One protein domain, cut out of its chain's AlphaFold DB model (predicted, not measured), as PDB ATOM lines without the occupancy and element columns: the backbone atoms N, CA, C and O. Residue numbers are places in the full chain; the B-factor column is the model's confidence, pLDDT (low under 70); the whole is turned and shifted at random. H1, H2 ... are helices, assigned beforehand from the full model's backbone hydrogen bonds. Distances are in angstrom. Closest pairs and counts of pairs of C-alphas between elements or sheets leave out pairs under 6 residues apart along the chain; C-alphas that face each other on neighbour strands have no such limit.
ATOM      1  N   GLU A  64     153.400 113.899 115.526       40.78
ATOM      2  CA  GLU A  64     153.069 115.281 115.934       40.78
ATOM      3  C   GLU A  64     153.061 115.456 117.464       40.78
ATOM      4  O   GLU A  64     153.564 116.455 117.971       40.78
ATOM      5  N   ALA A  65     152.609 114.444 118.217       51.50
ATOM      6  CA  ALA A  65     152.647 114.449 119.685       51.50
ATOM      7  C   ALA A  65     154.083 114.393 120.250       51.50
ATOM      8  O   ALA A  65     154.348 114.911 121.335       51.50
ATOM      9  N   GLN A  66     155.018 113.776 119.515       55.88
ATOM     10  CA  GLN A  66     156.432 113.711 119.882       55.88
ATOM     11  C   GLN A  66     157.138 115.037 119.556       55.88
ATOM     12  O   GLN A  66     157.849 115.560 120.411       55.88
ATOM     13  N   SER A  67     156.890 115.626 118.377       58.97
ATOM     14  CA  SER A  67     157.477 116.919 117.992       58.97
ATOM     15  C   SER A  67     156.940 118.093 118.816       58.97
ATOM     16  O   SER A  67     157.670 119.047 119.081       58.97
ATOM     17  N   GLU A  68     155.677 118.029 119.244       65.06
ATOM     18  CA  GLU A  68     155.063 118.975 120.182       65.06
ATOM     19  C   GLU A  68     155.697 118.874 121.575       65.06
ATOM     20  O   GLU A  68     156.099 119.879 122.167       65.06
ATOM     21  N   LYS A  69     155.865 117.648 122.083       70.75
ATOM     22  CA  LYS A  69     156.522 117.400 123.370       70.75
ATOM     23  C   LYS A  69     157.987 117.845 123.354       70.75
ATOM     24  O   LYS A  69     158.428 118.495 124.301       70.75
ATOM     25  N   GLU A  70     158.707 117.574 122.264       74.44
ATOM     26  CA  GLU A  70     160.079 118.050 122.047       74.44
ATOM     27  C   GLU A  70     160.163 119.578 121.966       74.44
ATOM     28  O   GLU A  70     161.112 120.158 122.496       74.44
ATOM     29  N   LEU A  71     159.179 120.255 121.358       75.62
ATOM     30  CA  LEU A  71     159.130 121.719 121.318       75.62
ATOM     31  C   LEU A  71     158.921 122.315 122.713       75.62
ATOM     32  O   LEU A  71     159.667 123.214 123.099       75.62
ATOM     33  N   ILE A  72     157.943 121.813 123.471       80.12
ATOM     34  CA  ILE A  72     157.663 122.266 124.842       80.12
ATOM     35  C   ILE A  72     158.897 122.056 125.727       80.12
ATOM     36  O   ILE A  72     159.298 122.966 126.450       80.12
ATOM     37  N   GLU A  73     159.533 120.885 125.646       83.81
ATOM     38  CA  GLU A  73     160.741 120.567 126.409       83.81
ATOM     39  C   GLU A  73     161.921 121.458 125.991       83.81
ATOM     40  O   GLU A  73     162.610 122.027 126.841       83.81
ATOM     41  N   THR A  74     162.100 121.681 124.686       83.88
ATOM     42  CA  THR A  74     163.140 122.573 124.156       83.88
ATOM     43  C   THR A  74     162.932 124.011 124.623       83.88
ATOM     44  O   THR A  74     163.872 124.629 125.123       83.88
ATOM     45  N   VAL A  75     161.718 124.557 124.499       84.94
ATOM     46  CA  VAL A  75     161.390 125.921 124.945       84.94
ATOM     47  C   VAL A  75     161.540 126.039 126.460       84.94
ATOM     48  O   VAL A  75     162.142 127.005 126.917       84.94
ATOM     49  N   SER A  76     161.085 125.050 127.233       86.94
ATOM     50  CA  SER A  76     161.233 124.998 128.695       86.94
ATOM     51  C   SER A  76     162.702 125.063 129.127       86.94
ATOM     52  O   SER A  76     163.080 125.917 129.935       86.94
ATOM     53  N   ILE A  77     163.565 124.226 128.534       86.38
ATOM     54  CA  ILE A  77     165.004 124.190 128.837       86.38
ATOM     55  C   ILE A  77     165.682 125.495 128.418       86.38
ATOM     56  O   ILE A  77     166.445 126.074 129.193       86.38
ATOM     57  N   LEU A  78     165.421 125.971 127.197       87.62
ATOM     58  CA  LEU A  78     166.018 127.211 126.702       87.62
ATOM     59  C   LEU A  78     165.576 128.412 127.545       87.62
ATOM     60  O   LEU A  78     166.409 129.256 127.871       87.62
ATOM     61  N   PHE A  79     164.305 128.463 127.945       89.56
ATOM     62  CA  PHE A  79     163.777 129.515 128.805       89.56
ATOM     63  C   PHE A  79     164.412 129.482 130.191       89.56
ATOM     64  O   PHE A  79     164.903 130.515 130.640       89.56
ATOM     65  N   ARG A  80     164.491 128.309 130.839       88.38
ATOM     66  CA  ARG A  80     165.195 128.151 132.122       88.38
ATOM     67  C   ARG A  80     166.638 128.646 132.023       88.38
ATOM     68  O   ARG A  80     167.050 129.486 132.819       88.38
ATOM     69  N   ASN A  81     167.375 128.178 131.016       88.31
ATOM     70  CA  ASN A  81     168.782 128.531 130.826       88.31
ATOM     71  C   ASN A  81     168.981 130.032 130.579       88.31
ATOM     72  O   ASN A  81     169.960 130.608 131.045       88.31
ATOM     73  N   GLU A  82     168.091 130.676 129.822       89.38
ATOM     74  CA  GLU A  82     168.168 132.119 129.579       89.38
ATOM     75  C   GLU A  82     167.686 132.952 130.765       89.38
ATOM     76  O   GLU A  82     168.195 134.057 130.950       89.38
ATOM     77  N   LEU A  83     166.753 132.444 131.574       86.50
ATOM     78  CA  LEU A  83     166.298 133.083 132.808       86.50
ATOM     79  C   LEU A  83     167.399 133.067 133.879       86.50
ATOM     80  O   LEU A  83     167.648 134.086 134.512       86.50
ATOM     81  N   GLU A  84     168.116 131.948 134.036       85.00
ATOM     82  CA  GLU A  84     169.243 131.815 134.978       85.00
ATOM     83  C   GLU A  84     170.417 132.757 134.660       85.00
ATOM     84  O   GLU A  84     171.196 133.105 135.545       85.00
ATOM     85  N   LYS A  85     170.528 133.213 133.407       86.00
ATOM     86  CA  LYS A  85     171.542 134.185 132.970       86.00
ATOM     87  C   LYS A  85     171.136 135.643 133.203       86.00
ATOM     88  O   LYS A  85     171.960 136.532 132.979       86.00
ATOM     89  N   GLN A  86     169.890 135.931 133.588       79.38
ATOM     90  CA  GLN A  86     169.420 137.310 133.730       79.38
ATOM     91  C   GLN A  86     169.981 137.952 135.003       79.38
ATOM     92  O   GLN A  86     169.542 137.659 136.106       79.38
ATOM     93  N   GLN A  87     170.930 138.871 134.829       69.56
ATOM     94  CA  GLN A  87     171.484 139.704 135.907       69.56
ATOM     95  C   GLN A  87     170.916 141.136 135.907       69.56
ATOM     96  O   GLN A  87     171.250 141.935 136.773       69.56
ATOM     97  N   LEU A  88     170.095 141.474 134.906       66.75
ATOM     98  CA  LEU A  88     169.570 142.825 134.665       66.75
ATOM     99  C   LEU A  88     168.225 143.103 135.352       66.75
ATOM    100  O   LEU A  88     167.798 144.253 135.384       66.75
ATOM    101  N   TYR A  89     167.550 142.071 135.858       77.25
ATOM    102  CA  TYR A  89     166.233 142.187 136.481       77.25
ATOM    103  C   TYR A  89     166.339 142.016 137.997       77.25
ATOM    104  O   TYR A  89     167.204 141.290 138.486       77.25
ATOM    105  N   ASP A  90     165.454 142.700 138.721       77.88
ATOM    106  CA  ASP A  90     165.359 142.616 140.180       77.88
ATOM    107  C   ASP A  90     165.046 141.174 140.621       77.88
ATOM    108  O   ASP A  90     164.278 140.466 139.956       77.88
ATOM    109  N   ALA A  91     165.622 140.741 141.744       81.81
ATOM    110  CA  ALA A  91     165.415 139.399 142.287       81.81
ATOM    111  C   ALA A  91     163.923 139.128 142.533       81.81
ATOM    112  O   ALA A  91     163.424 138.062 142.180       81.81
ATOM    113  N   ASP A  92     163.194 140.145 143.001       83.44
ATOM    114  CA  ASP A  92     161.748 140.095 143.225       83.44
ATOM    115  C   ASP A  92     160.947 139.762 141.953       83.44
ATOM    116  O   ASP A  92     159.935 139.063 142.014       83.44
ATOM    117  N   VAL A  93     161.388 140.247 140.786       83.06
ATOM    118  CA  VAL A  93     160.715 140.001 139.496       83.06
ATOM    119  C   VAL A  93     160.924 138.551 139.059       83.06
ATOM    120  O   VAL A  93     159.992 137.890 138.596       83.06
ATOM    121  N   ILE A  94     162.142 138.034 139.238       83.12
ATOM    122  CA  ILE A  94     162.479 136.640 138.930       83.12
ATOM    123  C   ILE A  94     161.730 135.693 139.877       83.12
ATOM    124  O   ILE A  94     161.164 134.693 139.427       83.12
ATOM    125  N   ASP A  95     161.682 136.018 141.166       84.31
ATOM    126  CA  ASP A  95     160.991 135.217 142.174       84.31
ATOM    127  C   ASP A  95     159.472 135.230 141.975       84.31
ATOM    128  O   ASP A  95     158.833 134.183 142.099       84.31
ATOM    129  N   ALA A  96     158.892 136.362 141.561       80.12
ATOM    130  CA  ALA A  96     157.485 136.424 141.173       80.12
ATOM    131  C   ALA A  96     157.180 135.479 140.001       80.12
ATOM    132  O   ALA A  96     156.214 134.717 140.061       80.12
ATOM    133  N   LEU A  97     158.021 135.467 138.960       81.06
ATOM    134  CA  LEU A  97     157.825 134.570 137.821       81.06
ATOM    135  C   LEU A  97     157.986 133.090 138.209       81.06
ATOM    136  O   LEU A  97     157.189 132.258 137.780       81.06
ATOM    137  N   ARG A  98     158.976 132.760 139.047       82.62
ATOM    138  CA  ARG A  98     159.197 131.395 139.562       82.62
ATOM    139  C   ARG A  98     158.050 130.898 140.432       82.62
ATOM    140  O   ARG A  98     157.729 129.715 140.394       82.62
ATOM    141  N   ALA A  99     157.442 131.783 141.216       81.00
ATOM    142  CA  ALA A  99     156.293 131.435 142.040       81.00
ATOM    143  C   ALA A  99     155.055 131.110 141.191       81.00
ATOM    144  O   ALA A  99     154.297 130.206 141.536       81.00
ATOM    145  N   ILE A 100     154.881 131.806 140.064       75.75
ATOM    146  CA  ILE A 100     153.823 131.515 139.091       75.75
ATOM    147  C   ILE A 100     154.102 130.196 138.359       75.75
ATOM    148  O   ILE A 100     153.216 129.351 138.227       75.75
ATOM    149  N   TYR A 101     155.337 130.025 137.885       79.25
ATOM    150  CA  TYR A 101     155.772 128.888 137.080       79.25
ATOM    151  C   TYR A 101     156.943 128.155 137.753       79.25
ATOM    152  O   TYR A 101     158.094 128.329 137.349       79.25
ATOM    153  N   PRO A 102     156.671 127.296 138.755       71.75
ATOM    154  CA  PRO A 102     157.713 126.481 139.386       71.75
ATOM    155  C   PRO A 102     158.279 125.427 138.419       71.75
ATOM    156  O   PRO A 102     159.422 124.990 138.560       71.75
ATOM    157  N   ASP A 103     157.485 125.047 137.415       76.25
ATOM    158  CA  ASP A 103     157.873 124.190 136.303       76.25
ATOM    159  C   ASP A 103     157.745 124.958 134.977       76.25
ATOM    160  O   ASP A 103     156.648 125.323 134.547       76.25
ATOM    161  N   TYR A 104     158.874 125.174 134.299       82.56
ATOM    162  CA  TYR A 104     158.914 125.876 133.013       82.56
ATOM    163  C   TYR A 104     158.307 125.066 131.862       82.56
ATOM    164  O   TYR A 104     158.060 125.616 130.791       82.56
ATOM    165  N   THR A 105     158.012 123.781 132.075       78.25
ATOM    166  CA  THR A 105     157.260 122.954 131.121       78.25
ATOM    167  C   THR A 105     155.817 123.439 131.021       78.25
ATOM    168  O   THR A 105     155.269 123.541 129.924       78.25
ATOM    169  N   LEU A 106     155.220 123.818 132.157       77.31
ATOM    170  CA  LEU A 106     153.897 124.435 132.193       77.31
ATOM    171  C   LEU A 106     153.923 125.821 131.540       77.31
ATOM    172  O   LEU A 106     153.059 126.116 130.722       77.31
ATOM    173  N   PHE A 107     154.955 126.623 131.824       82.50
ATOM    174  CA  PHE A 107     155.151 127.916 131.163       82.50
ATOM    175  C   PHE A 107     155.246 127.779 129.640       82.50
ATOM    176  O   PHE A 107     154.554 128.489 128.920       82.50
ATOM    177  N   ALA A 108     156.083 126.867 129.137       81.00
ATOM    178  CA  ALA A 108     156.268 126.661 127.704       81.00
ATOM    179  C   ALA A 108     154.960 126.228 127.025       81.00
ATOM    180  O   ALA A 108     154.643 126.709 125.938       81.00
ATOM    181  N   ARG A 109     154.167 125.381 127.695       79.81
ATOM    182  CA  ARG A 109     152.839 124.988 127.217       79.81
ATOM    183  C   ARG A 109     151.881 126.179 127.168       79.81
ATOM    184  O   ARG A 109     151.245 126.405 126.144       79.81
ATOM    185  N   ASP A 110     151.785 126.946 128.249       78.38
ATOM    186  CA  ASP A 110     150.896 128.106 128.305       78.38
ATOM    187  C   ASP A 110     151.322 129.174 127.293       78.38
ATOM    188  O   ASP A 110     150.478 129.737 126.613       78.38
ATOM    189  N   LEU A 111     152.621 129.409 127.115       83.00
ATOM    190  CA  LEU A 111     153.148 130.332 126.113       83.00
ATOM    191  C   LEU A 111     152.712 129.945 124.696       83.00
ATOM    192  O   LEU A 111     152.219 130.798 123.965       83.00
ATOM    193  N   LEU A 112     152.899 128.682 124.312       79.94
ATOM    194  CA  LEU A 112     152.647 128.216 122.947       79.94
ATOM    195  C   LEU A 112     151.149 128.132 122.624       79.94
ATOM    196  O   LEU A 112     150.728 128.555 121.551       79.94
ATOM    197  N   TYR A 113     150.337 127.623 123.555       76.12
ATOM    198  CA  TYR A 113     148.922 127.329 123.292       76.12
ATOM    199  C   TYR A 113     147.961 128.384 123.836       76.12
ATOM    200  O   TYR A 113     146.873 128.578 123.289       76.12
ATOM    201  N   TYR A 114     148.347 129.073 124.908       75.69
ATOM    202  CA  TYR A 114     147.490 129.997 125.645       75.69
ATOM    203  C   TYR A 114     148.238 131.273 126.067       75.69
ATOM    204  O   TYR A 114     148.191 131.641 127.243       75.69
ATOM    205  N   PRO A 115     148.899 132.007 125.149       74.94
ATOM    206  CA  PRO A 115     149.748 133.149 125.512       74.94
ATOM    207  C   PRO A 115     148.988 134.242 126.291       74.94
ATOM    208  O   PRO A 115     149.563 134.941 127.123       74.94
ATOM    209  N   TYR A 116     147.666 134.331 126.115       72.75
ATOM    210  CA  TYR A 116     146.773 135.151 126.942       72.75
ATOM    211  C   TYR A 116     146.779 134.793 128.429       72.75
ATOM    212  O   TYR A 116     146.768 135.685 129.279       72.75
ATOM    213  N   GLN A 117     146.807 133.502 128.757       71.25
ATOM    214  CA  GLN A 117     146.839 133.045 130.142       71.25
ATOM    215  C   GLN A 117     148.137 133.467 130.821       71.25
ATOM    216  O   GLN A 117     148.076 133.939 131.951       71.25
ATOM    217  N   VAL A 118     149.274 133.418 130.121       76.75
ATOM    218  CA  VAL A 118     150.563 133.889 130.654       76.75
ATOM    219  C   VAL A 118     150.455 135.342 131.129       76.75
ATOM    220  O   VAL A 118     150.793 135.651 132.271       76.75
ATOM    221  N   CYS A 119     149.912 136.231 130.294       75.75
ATOM    222  CA  CYS A 119     149.717 137.637 130.651       75.75
ATOM    223  C   CYS A 119     148.774 137.835 131.841       75.75
ATOM    224  O   CYS A 119     149.085 138.599 132.755       75.75
ATOM    225  N   ASN A 120     147.629 137.152 131.832       71.44
ATOM    226  CA  ASN A 120     146.643 137.259 132.901       71.44
ATOM    227  C   ASN A 120     147.179 136.754 134.236       71.44
ATOM    228  O   ASN A 120     146.983 137.410 135.253       71.44
ATOM    229  N   ILE A 121     147.838 135.595 134.241       75.44
ATOM    230  CA  ILE A 121     148.354 134.982 135.463       75.44
ATOM    231  C   ILE A 121     149.415 135.894 136.082       75.44
ATOM    232  O   ILE A 121     149.367 136.154 137.280       75.44
ATOM    233  N   ILE A 122     150.317 136.443 135.265       80.94
ATOM    234  CA  ILE A 122     151.325 137.409 135.717       80.94
ATOM    235  C   ILE A 122     150.668 138.642 136.343       80.94
ATOM    236  O   ILE A 122     151.060 139.061 137.432       80.94
ATOM    237  N   PHE A 123     149.660 139.203 135.675       76.31
ATOM    238  CA  PHE A 123     148.969 140.394 136.155       76.31
ATOM    239  C   PHE A 123     148.211 140.140 137.466       76.31
ATOM    240  O   PHE A 123     148.386 140.884 138.423       76.31
ATOM    241  N   VAL A 124     147.430 139.057 137.539       75.31
ATOM    242  CA  VAL A 124     146.647 138.680 138.730       75.31
ATOM    243  C   VAL A 124     147.548 138.325 139.910       75.31
ATOM    244  O   VAL A 124     147.204 138.616 141.055       75.31
ATOM    245  N   TYR A 125     148.695 137.699 139.651       78.44
ATOM    246  CA  TYR A 125     149.639 137.350 140.704       78.44
ATOM    247  C   TYR A 125     150.306 138.593 141.298       78.44
ATOM    248  O   TYR A 125     150.406 138.718 142.520       78.44
ATOM    249  N   ASN A 126     150.780 139.511 140.448       80.56
ATOM    250  CA  ASN A 126     151.404 140.745 140.906       80.56
ATOM    251  C   ASN A 126     151.371 141.850 139.834       80.56
ATOM    252  O   ASN A 126     152.251 141.935 138.974       80.56
ATOM    253  N   GLU A 127     150.397 142.755 139.944       85.31
ATOM    254  CA  GLU A 127     150.212 143.873 139.010       85.31
ATOM    255  C   GLU A 127     151.440 144.797 138.931       85.31
ATOM    256  O   GLU A 127     151.773 145.295 137.854       85.31
ATOM    257  N   LYS A 128     152.164 144.982 140.047       88.25
ATOM    258  CA  LYS A 128     153.366 145.832 140.123       88.25
ATOM    259  C   LYS A 128     154.509 145.277 139.273       88.25
ATOM    260  O   LYS A 128     155.206 146.039 138.606       88.25
ATOM    261  N   TYR A 129     154.713 143.960 139.285       88.62
ATOM    262  CA  TYR A 129     155.802 143.318 138.539       88.62
ATOM    263  C   TYR A 129     155.394 142.861 137.135       88.62
ATOM    264  O   TYR A 129     156.256 142.461 136.352       88.62
ATOM    265  N   ALA A 130     154.114 142.976 136.773       88.12
ATOM    266  CA  ALA A 130     153.591 142.443 135.522       88.12
ATOM    267  C   ALA A 130     154.306 142.972 134.269       88.12
ATOM    268  O   ALA A 130     154.660 142.187 133.390       88.12
ATOM    269  N   LEU A 131     154.573 144.283 134.203       90.88
ATOM    270  CA  LEU A 131     155.307 144.886 133.085       90.88
ATOM    271  C   LEU A 131     156.724 144.311 132.961       90.88
ATOM    272  O   LEU A 131     157.124 143.880 131.883       90.88
ATOM    273  N   ALA A 132     157.462 144.268 134.075       90.31
ATOM    274  CA  ALA A 132     158.839 143.786 134.102       90.31
ATOM    275  C   ALA A 132     158.928 142.295 133.743       90.31
ATOM    276  O   ALA A 132     159.794 141.907 132.960       90.31
ATOM    277  N   CYS A 133     157.999 141.475 134.249       89.12
ATOM    278  CA  CYS A 133     157.887 140.063 133.887       89.12
ATOM    279  C   CYS A 133     157.629 139.881 132.385       89.12
ATOM    280  O   CYS A 133     158.291 139.062 131.750       89.12
ATOM    281  N   LEU A 134     156.702 140.648 131.801       90.38
ATOM    282  CA  LEU A 134     156.393 140.564 130.370       90.38
ATOM    283  C   LEU A 134     157.567 141.018 129.498       90.38
ATOM    284  O   LEU A 134     157.915 140.319 128.549       90.38
ATOM    285  N   ASP A 135     158.209 142.138 129.835       91.50
ATOM    286  CA  ASP A 135     159.381 142.630 129.105       91.50
ATOM    287  C   ASP A 135     160.551 141.627 129.201       91.50
ATOM    288  O   ASP A 135     161.249 141.387 128.212       91.50
ATOM    289  N   MET A 136     160.733 140.972 130.356       91.31
ATOM    290  CA  MET A 136     161.715 139.895 130.539       91.31
ATOM    291  C   MET A 136     161.389 138.663 129.688       91.31
ATOM    292  O   MET A 136     162.270 138.156 128.993       91.31
ATOM    293  N   ILE A 137     160.135 138.199 129.705       90.75
ATOM    294  CA  ILE A 137     159.683 137.065 128.888       90.75
ATOM    295  C   ILE A 137     159.902 137.364 127.407       90.75
ATOM    296  O   ILE A 137     160.491 136.545 126.709       90.75
ATOM    297  N   LEU A 138     159.492 138.540 126.925       92.31
ATOM    298  CA  LEU A 138     159.666 138.940 125.526       92.31
ATOM    299  C   LEU A 138     161.146 138.991 125.124       92.31
ATOM    300  O   LEU A 138     161.508 138.514 124.046       92.31
ATOM    301  N   ASN A 139     162.014 139.503 126.000       91.25
ATOM    302  CA  ASN A 139     163.459 139.522 125.780       91.25
ATOM    303  C   ASN A 139     164.045 138.100 125.696       91.25
ATOM    304  O   ASN A 139     164.756 137.774 124.742       91.25
ATOM    305  N   ILE A 140     163.704 137.223 126.645       91.50
ATOM    306  CA  ILE A 140     164.131 135.815 126.627       91.50
ATOM    307  C   ILE A 140     163.619 135.122 125.358       91.50
ATOM    308  O   ILE A 140     164.400 134.501 124.636       91.50
ATOM    309  N   CYS A 141     162.337 135.281 125.031       90.75
ATOM    310  CA  CYS A 141     161.728 134.687 123.847       90.75
ATOM    311  C   CYS A 141     162.388 135.159 122.544       90.75
ATOM    312  O   CYS A 141     162.540 134.363 121.619       90.75
ATOM    313  N   SER A 142     162.849 136.412 122.475       89.75
ATOM    314  CA  SER A 142     163.627 136.919 121.337       89.75
ATOM    315  C   SER A 142     164.946 136.150 121.145       89.75
ATOM    316  O   SER A 142     165.284 135.760 120.029       89.75
ATOM    317  N   LYS A 143     165.659 135.822 122.231       89.06
ATOM    318  CA  LYS A 143     166.891 135.009 122.171       89.06
ATOM    319  C   LYS A 143     166.615 133.546 121.814       89.06
ATOM    320  O   LYS A 143     167.359 132.936 121.040       89.06
ATOM    321  N   ILE A 144     165.533 132.983 122.360       88.75
ATOM    322  CA  ILE A 144     165.078 131.624 122.030       88.75
ATOM    323  C   ILE A 144     164.747 131.537 120.540       88.75
ATOM    324  O   ILE A 144     165.186 130.598 119.880       88.75
ATOM    325  N   LYS A 145     164.055 132.542 119.989       87.06
ATOM    326  CA  LYS A 145     163.724 132.629 118.563       87.06
ATOM    327  C   LYS A 145     164.967 132.517 117.676       87.06
ATOM    328  O   LYS A 145     164.972 131.703 116.756       87.06
ATOM    329  N   GLU A 146     166.029 133.273 117.962       84.56
ATOM    330  CA  GLU A 146     167.281 133.193 117.188       84.56
ATOM    331  C   GLU A 146     167.943 131.810 117.301       84.56
ATOM    332  O   GLU A 146     168.435 131.263 116.311       84.56
ATOM    333  N   THR A 147     167.879 131.192 118.484       83.56
ATOM    334  CA  THR A 147     168.414 129.839 118.716       83.56
ATOM    335  C   THR A 147     167.627 128.767 117.953       83.56
ATOM    336  O   THR A 147     168.225 127.879 117.343       83.56
ATOM    337  N   LEU A 148     166.293 128.849 117.955       80.88
ATOM    338  CA  LEU A 148     165.413 127.935 117.219       80.88
ATOM    339  C   LEU A 148     165.601 128.084 115.704       80.88
ATOM    340  O   LEU A 148     165.702 127.080 114.999       80.88
ATOM    341  N   LYS A 149     165.743 129.323 115.216       80.75
ATOM    342  CA  LYS A 149     166.021 129.625 113.806       80.75
ATOM    343  C   LYS A 149     167.353 129.033 113.338       80.75
ATOM    344  O   LYS A 149     167.419 128.459 112.255       80.75
ATOM    345  N   ALA A 150     168.404 129.139 114.155       75.88
ATOM    346  CA  ALA A 150     169.734 128.616 113.835       75.88
ATOM    347  C   ALA A 150     169.797 127.080 113.800       75.88
ATOM    348  O   ALA A 150     170.642 126.513 113.111       75.88
ATOM    349  N   ARG A 151     168.912 126.397 114.536       70.75
ATOM    350  CA  ARG A 151     168.926 124.936 114.668       70.75
ATOM    351  C   ARG A 151     168.276 124.183 113.505       70.75
ATOM    352  O   ARG A 151     168.393 122.967 113.495       70.75
ATOM    353  N   ALA A 152     167.626 124.859 112.550       56.53
ATOM    354  CA  ALA A 152     166.996 124.274 111.349       56.53
ATOM    355  C   ALA A 152     166.058 123.064 111.594       56.53
ATOM    356  O   ALA A 152     165.680 122.377 110.651       56.53
ATOM    357  N   LEU A 153     165.683 122.789 112.848       53.62
ATOM    358  CA  LEU A 153     165.141 121.490 113.242       53.62
ATOM    359  C   LEU A 153     163.617 121.392 113.104       53.62
ATOM    360  O   LEU A 153     163.110 120.282 113.039       53.62
ATOM    361  N   PHE A 154     162.873 122.500 112.994       55.59
ATOM    362  CA  PHE A 154     161.408 122.442 112.932       55.59
ATOM    363  C   PHE A 154     160.803 123.655 112.207       55.59
ATOM    364  O   PHE A 154     160.559 124.693 112.820       55.59
ATOM    365  N   HIS A 155     160.544 123.540 110.900       56.91
ATOM    366  CA  HIS A 155     159.930 124.628 110.125       56.91
ATOM    367  C   HIS A 155     158.484 124.960 110.556       56.91
ATOM    368  O   HIS A 155     158.108 126.116 110.440       56.91
ATOM    369  N   GLY A 156     157.708 124.009 111.099       57.22
ATOM    370  CA  GLY A 156     156.349 124.266 111.619       57.22
ATOM    371  C   GLY A 156     156.324 124.841 113.041       57.22
ATOM    372  O   GLY A 156     155.697 125.861 113.296       57.22
ATOM    373  N   ASN A 157     157.100 124.257 113.956       64.19
ATOM    374  CA  ASN A 157     157.120 124.656 115.370       64.19
ATOM    375  C   ASN A 157     157.732 126.050 115.623       64.19
ATOM    376  O   ASN A 157     157.470 126.681 116.648       64.19
ATOM    377  N   TYR A 158     158.592 126.525 114.715       72.44
ATOM    378  CA  TYR A 158     159.149 127.875 114.783       72.44
ATOM    379  C   TYR A 158     158.067 128.944 114.570       72.44
ATOM    380  O   TYR A 158     158.087 129.964 115.261       72.44
ATOM    381  N   ASP A 159     157.119 128.704 113.662       76.19
ATOM    382  CA  ASP A 159     156.052 129.656 113.350       76.19
ATOM    383  C   ASP A 159     155.055 129.782 114.514       76.19
ATOM    384  O   ASP A 159     154.736 130.905 114.908       76.19
ATOM    385  N   ASP A 160     154.683 128.666 115.155       74.94
ATOM    386  CA  ASP A 160     153.811 128.664 116.344       74.94
ATOM    387  C   ASP A 160     154.422 129.455 117.513       74.94
ATOM    388  O   ASP A 160     153.761 130.296 118.132       74.94
ATOM    389  N   PHE A 161     155.719 129.260 117.788       82.75
ATOM    390  CA  PHE A 161     156.428 130.041 118.805       82.75
ATOM    391  C   PHE A 161     156.478 131.531 118.448       82.75
ATOM    392  O   PHE A 161     156.260 132.397 119.299       82.75
ATOM    393  N   VAL A 162     156.756 131.855 117.183       83.94
ATOM    394  CA  VAL A 162     156.805 133.245 116.717       83.94
ATOM    395  C   VAL A 162     155.444 133.927 116.849       83.94
ATOM    396  O   VAL A 162     155.396 135.087 117.264       83.94
ATOM    397  N   ASP A 163     154.350 133.238 116.536       82.31
ATOM    398  CA  ASP A 163     153.000 133.789 116.643       82.31
ATOM    399  C   ASP A 163     152.562 133.987 118.100       82.31
ATOM    400  O   ASP A 163     152.013 135.045 118.427       82.31
ATOM    401  N   ALA A 164     152.912 133.067 119.002       81.88
ATOM    402  CA  ALA A 164     152.733 133.255 120.443       81.88
ATOM    403  C   ALA A 164     153.468 134.503 120.967       81.88
ATOM    404  O   ALA A 164     152.893 135.329 121.683       81.88
ATOM    405  N   VAL A 165     154.727 134.699 120.561       86.44
ATOM    406  CA  VAL A 165     155.528 135.870 120.960       86.44
ATOM    407  C   VAL A 165     154.966 137.170 120.375       86.44
ATOM    408  O   VAL A 165     154.906 138.180 121.079       86.44
ATOM    409  N   LYS A 166     154.503 137.164 119.115       86.94
ATOM    410  CA  LYS A 166     153.805 138.319 118.521       86.94
ATOM    411  C   LYS A 166     152.550 138.670 119.312       86.94
ATOM    412  O   LYS A 166     152.294 139.851 119.538       86.94
ATOM    413  N   TRP A 167     151.784 137.665 119.736       87.06
ATOM    414  CA  TRP A 167     150.583 137.882 120.533       87.06
ATOM    415  C   TRP A 167     150.919 138.522 121.886       87.06
ATOM    416  O   TRP A 167     150.294 139.514 122.256       87.06
ATOM    417  N   LEU A 168     151.946 138.027 122.589       84.50
ATOM    418  CA  LEU A 168     152.400 138.630 123.849       84.50
ATOM    419  C   LEU A 168     152.838 140.087 123.663       84.50
ATOM    420  O   LEU A 168     152.464 140.948 124.460       84.50
ATOM    421  N   SER A 169     153.589 140.373 122.593       87.44
ATOM    422  CA  SER A 169     153.993 141.741 122.249       87.44
ATOM    423  C   SER A 169     152.770 142.623 122.004       87.44
ATOM    424  O   SER A 169     152.670 143.710 122.567       87.44
ATOM    425  N   TYR A 170     151.797 142.129 121.233       84.88
ATOM    426  CA  TYR A 170     150.543 142.830 120.976       84.88
ATOM    427  C   TYR A 170     149.773 143.113 122.272       84.88
ATOM    428  O   TYR A 170     149.317 144.238 122.480       84.88
ATOM    429  N   TYR A 171     149.641 142.132 123.169       84.06
ATOM    430  CA  TYR A 171     148.969 142.325 124.454       84.06
ATOM    431  C   TYR A 171     149.665 143.392 125.300       84.06
ATOM    432  O   TYR A 171     149.006 144.306 125.804       84.06
ATOM    433  N   ARG A 172     150.991 143.282 125.433       85.56
ATOM    434  CA  ARG A 172     151.823 144.215 126.194       85.56
ATOM    435  C   ARG A 172     151.669 145.636 125.661       85.56
ATOM    436  O   ARG A 172     151.446 146.553 126.446       85.56
ATOM    437  N   ASP A 173     151.705 145.819 124.344       83.94
ATOM    438  CA  ASP A 173     151.602 147.142 123.724       83.94
ATOM    439  C   ASP A 173     150.199 147.759 123.851       83.94
ATOM    440  O   ASP A 173     150.083 148.964 124.096       83.94
ATOM    441  N   ASN A 174     149.132 146.955 123.761       81.50
ATOM    442  CA  ASN A 174     147.755 147.436 123.944       81.50
ATOM    443  C   ASN A 174     147.405 147.733 125.410       81.50
ATOM    444  O   ASN A 174     146.589 148.613 125.672       81.50
ATOM    445  N   ASN A 175     148.032 147.044 126.367       83.12
ATOM    446  CA  ASN A 175     147.807 147.246 127.804       83.12
ATOM    447  C   ASN A 175     148.894 148.096 128.473       83.12
ATOM    448  O   ASN A 175     148.908 148.226 129.698       83.12
ATOM    449  N   ASN A 176     149.788 148.702 127.688       85.56
ATOM    450  CA  ASN A 176     150.962 149.406 128.197       85.56
ATOM    451  C   ASN A 176     150.606 150.494 129.224       85.56
ATOM    452  O   ASN A 176     151.291 150.620 130.229       85.56
ATOM    453  N   VAL A 177     149.508 151.238 129.026       88.81
ATOM    454  CA  VAL A 177     149.069 152.275 129.981       88.81
ATOM    455  C   VAL A 177     148.800 151.678 131.365       88.81
ATOM    456  O   VAL A 177     149.334 152.183 132.350       88.81
ATOM    457  N   ARG A 178     148.033 150.581 131.442       89.69
ATOM    458  CA  ARG A 178     147.756 149.877 132.705       89.69
ATOM    459  C   ARG A 178     149.021 149.271 133.296       89.69
ATOM    460  O   ARG A 178     149.292 149.464 134.473       89.69
ATOM    461  N   LEU A 179     149.818 148.578 132.487       88.56
ATOM    462  CA  LEU A 179     151.043 147.923 132.955       88.56
ATOM    463  C   LEU A 179     152.046 148.934 133.538       88.56
ATOM    464  O   LEU A 179     152.581 148.725 134.622       88.56
ATOM    465  N   VAL A 180     152.250 150.066 132.859       91.12
ATOM    466  CA  VAL A 180     153.106 151.164 133.334       91.12
ATOM    467  C   VAL A 180     152.519 151.834 134.573       91.12
ATOM    468  O   VAL A 180     153.275 152.198 135.474       91.12
ATOM    469  N   HIS A 181     151.193 151.987 134.636       93.44
ATOM    470  CA  HIS A 181     150.509 152.523 135.807       93.44
ATOM    471  C   HIS A 181     150.830 151.700 137.055       93.44
ATOM    472  O   HIS A 181     151.441 152.220 137.986       93.44
ATOM    473  N   PHE A 182     150.499 150.408 137.051       91.81
ATOM    474  CA  PHE A 182     150.671 149.547 138.224       91.81
ATOM    475  C   PHE A 182     152.135 149.346 138.619       91.81
ATOM    476  O   PHE A 182     152.436 149.220 139.804       91.81
ATOM    477  N   ALA A 183     153.061 149.414 137.660       90.62
ATOM    478  CA  ALA A 183     154.490 149.379 137.953       90.62
ATOM    479  C   ALA A 183     154.984 150.595 138.766       90.62
ATOM    480  O   ALA A 183     155.975 150.485 139.486       90.62
ATOM    481  N   ASN A 184     154.316 151.753 138.661       92.75
ATOM    482  CA  ASN A 184     154.796 153.026 139.221       92.75
ATOM    483  C   ASN A 184     153.861 153.660 140.262       92.75
ATOM    484  O   ASN A 184     154.262 154.612 140.945       92.75
ATOM    485  N   ILE A 185     152.622 153.178 140.363       94.00
ATOM    486  CA  ILE A 185     151.600 153.741 141.237       94.00
ATOM    487  C   ILE A 185     151.934 153.498 142.712       94.00
ATOM    488  O   ILE A 185     152.437 152.453 143.119       94.00
TER     489      ILE A 185
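What this domain is: This is residues 64 to 185 of the 658 residues of an uncharacterized protein of Prevotella ruminicola (strain ATCC 19189 / JCM 8958 / 23) (UniProt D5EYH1). A long helical hairpin, H5 and H6 side by side, has the four earlier helices H1 to H4 packed as a cover over one of its sides: long H1 crosses H5 at a steep tilt, and of the three short helices H2 packs on H5, H3 on H6, and H4 on both. The short helix H7 sits at the end of the hairpin where H5 begins, and adds to the length of the whole. The printed part has 122 residues with seven named helices, H1 to H7 in order along the chain, and no named strand; its class is all helix. It is compact, with a radius of gyration of the C-alphas of 14.1 A, and elongated in outline, with spans of 45 by 27 by 22 A.

Where its parts are: H1, residues 64 to 84, begins with C-alpha 64 at (153.069, 115.281, 115.934) and is 30.0 A long from first to last C-alpha. H2 holds residues 91 to 100, H3 residues 104 to 113 and H4 residues 115 to 125. H5, residues 130 to 150, is 30.4 A long and begins with C-alpha 130 at (153.591, 142.443, 135.522). H6, residues 155 to 174, is 29.3 A long. H7, residues 176 to 184, ends with C-alpha 184 at (154.796, 153.026, 139.221).

How they stand to each other: H5 is the hub, touching five other helices. H5 and H6 form a helical hairpin at a shallow tilt of 23 degrees, opposite ways; their closest C-alphas, those of Leu 148 and Tyr 158, are 6.7 A apart. H4 and H5 are a helical hairpin too, at a shallow tilt of 32 degrees, with the closest C-alphas, Phe 123 and Ala 130, 5.1 A apart. H4, H5 and H6 make an up-and-down bundle, each running against the one before it. H1 touches H5 with residues 75 to 83 alone, at a steep tilt of 60 degrees; the closest C-alphas, Glu 82 and Ile 140, are 6.2 A apart. H1 also touches H3, where the C-alphas of Ser 76 and Tyr 104 come closest at 5.0 A. H3 touches H6 about perpendicular, at 85 degrees, closest at the C-alphas of Leu 112 and Ala 164, 5.6 A. H2 touches H5 about perpendicular, at 79 degrees, with the C-alphas of Val 93 and Cys 133 closest at 6.3 A. H7 touches H5 at the C-alphas of Leu 131 and Leu 179, the closest, 5.2 A apart. H3 and H5 are apart. Every O i to N i+4 pair is within hydrogen-bond range in H1, H2, H3, H4, H5 and H7; in H6 14 of 16 are.

The domain as a whole: The C-alphas farthest apart, those of Glu 64 and Ile 185, are 46.1 A apart. The printed part has no cut. The link from H1 to H2 is short, the other five are tight. Mean pLDDT of the printed part is 80.5; residues 64 to 68, 87 to 88 and 152 to 157 are under 70.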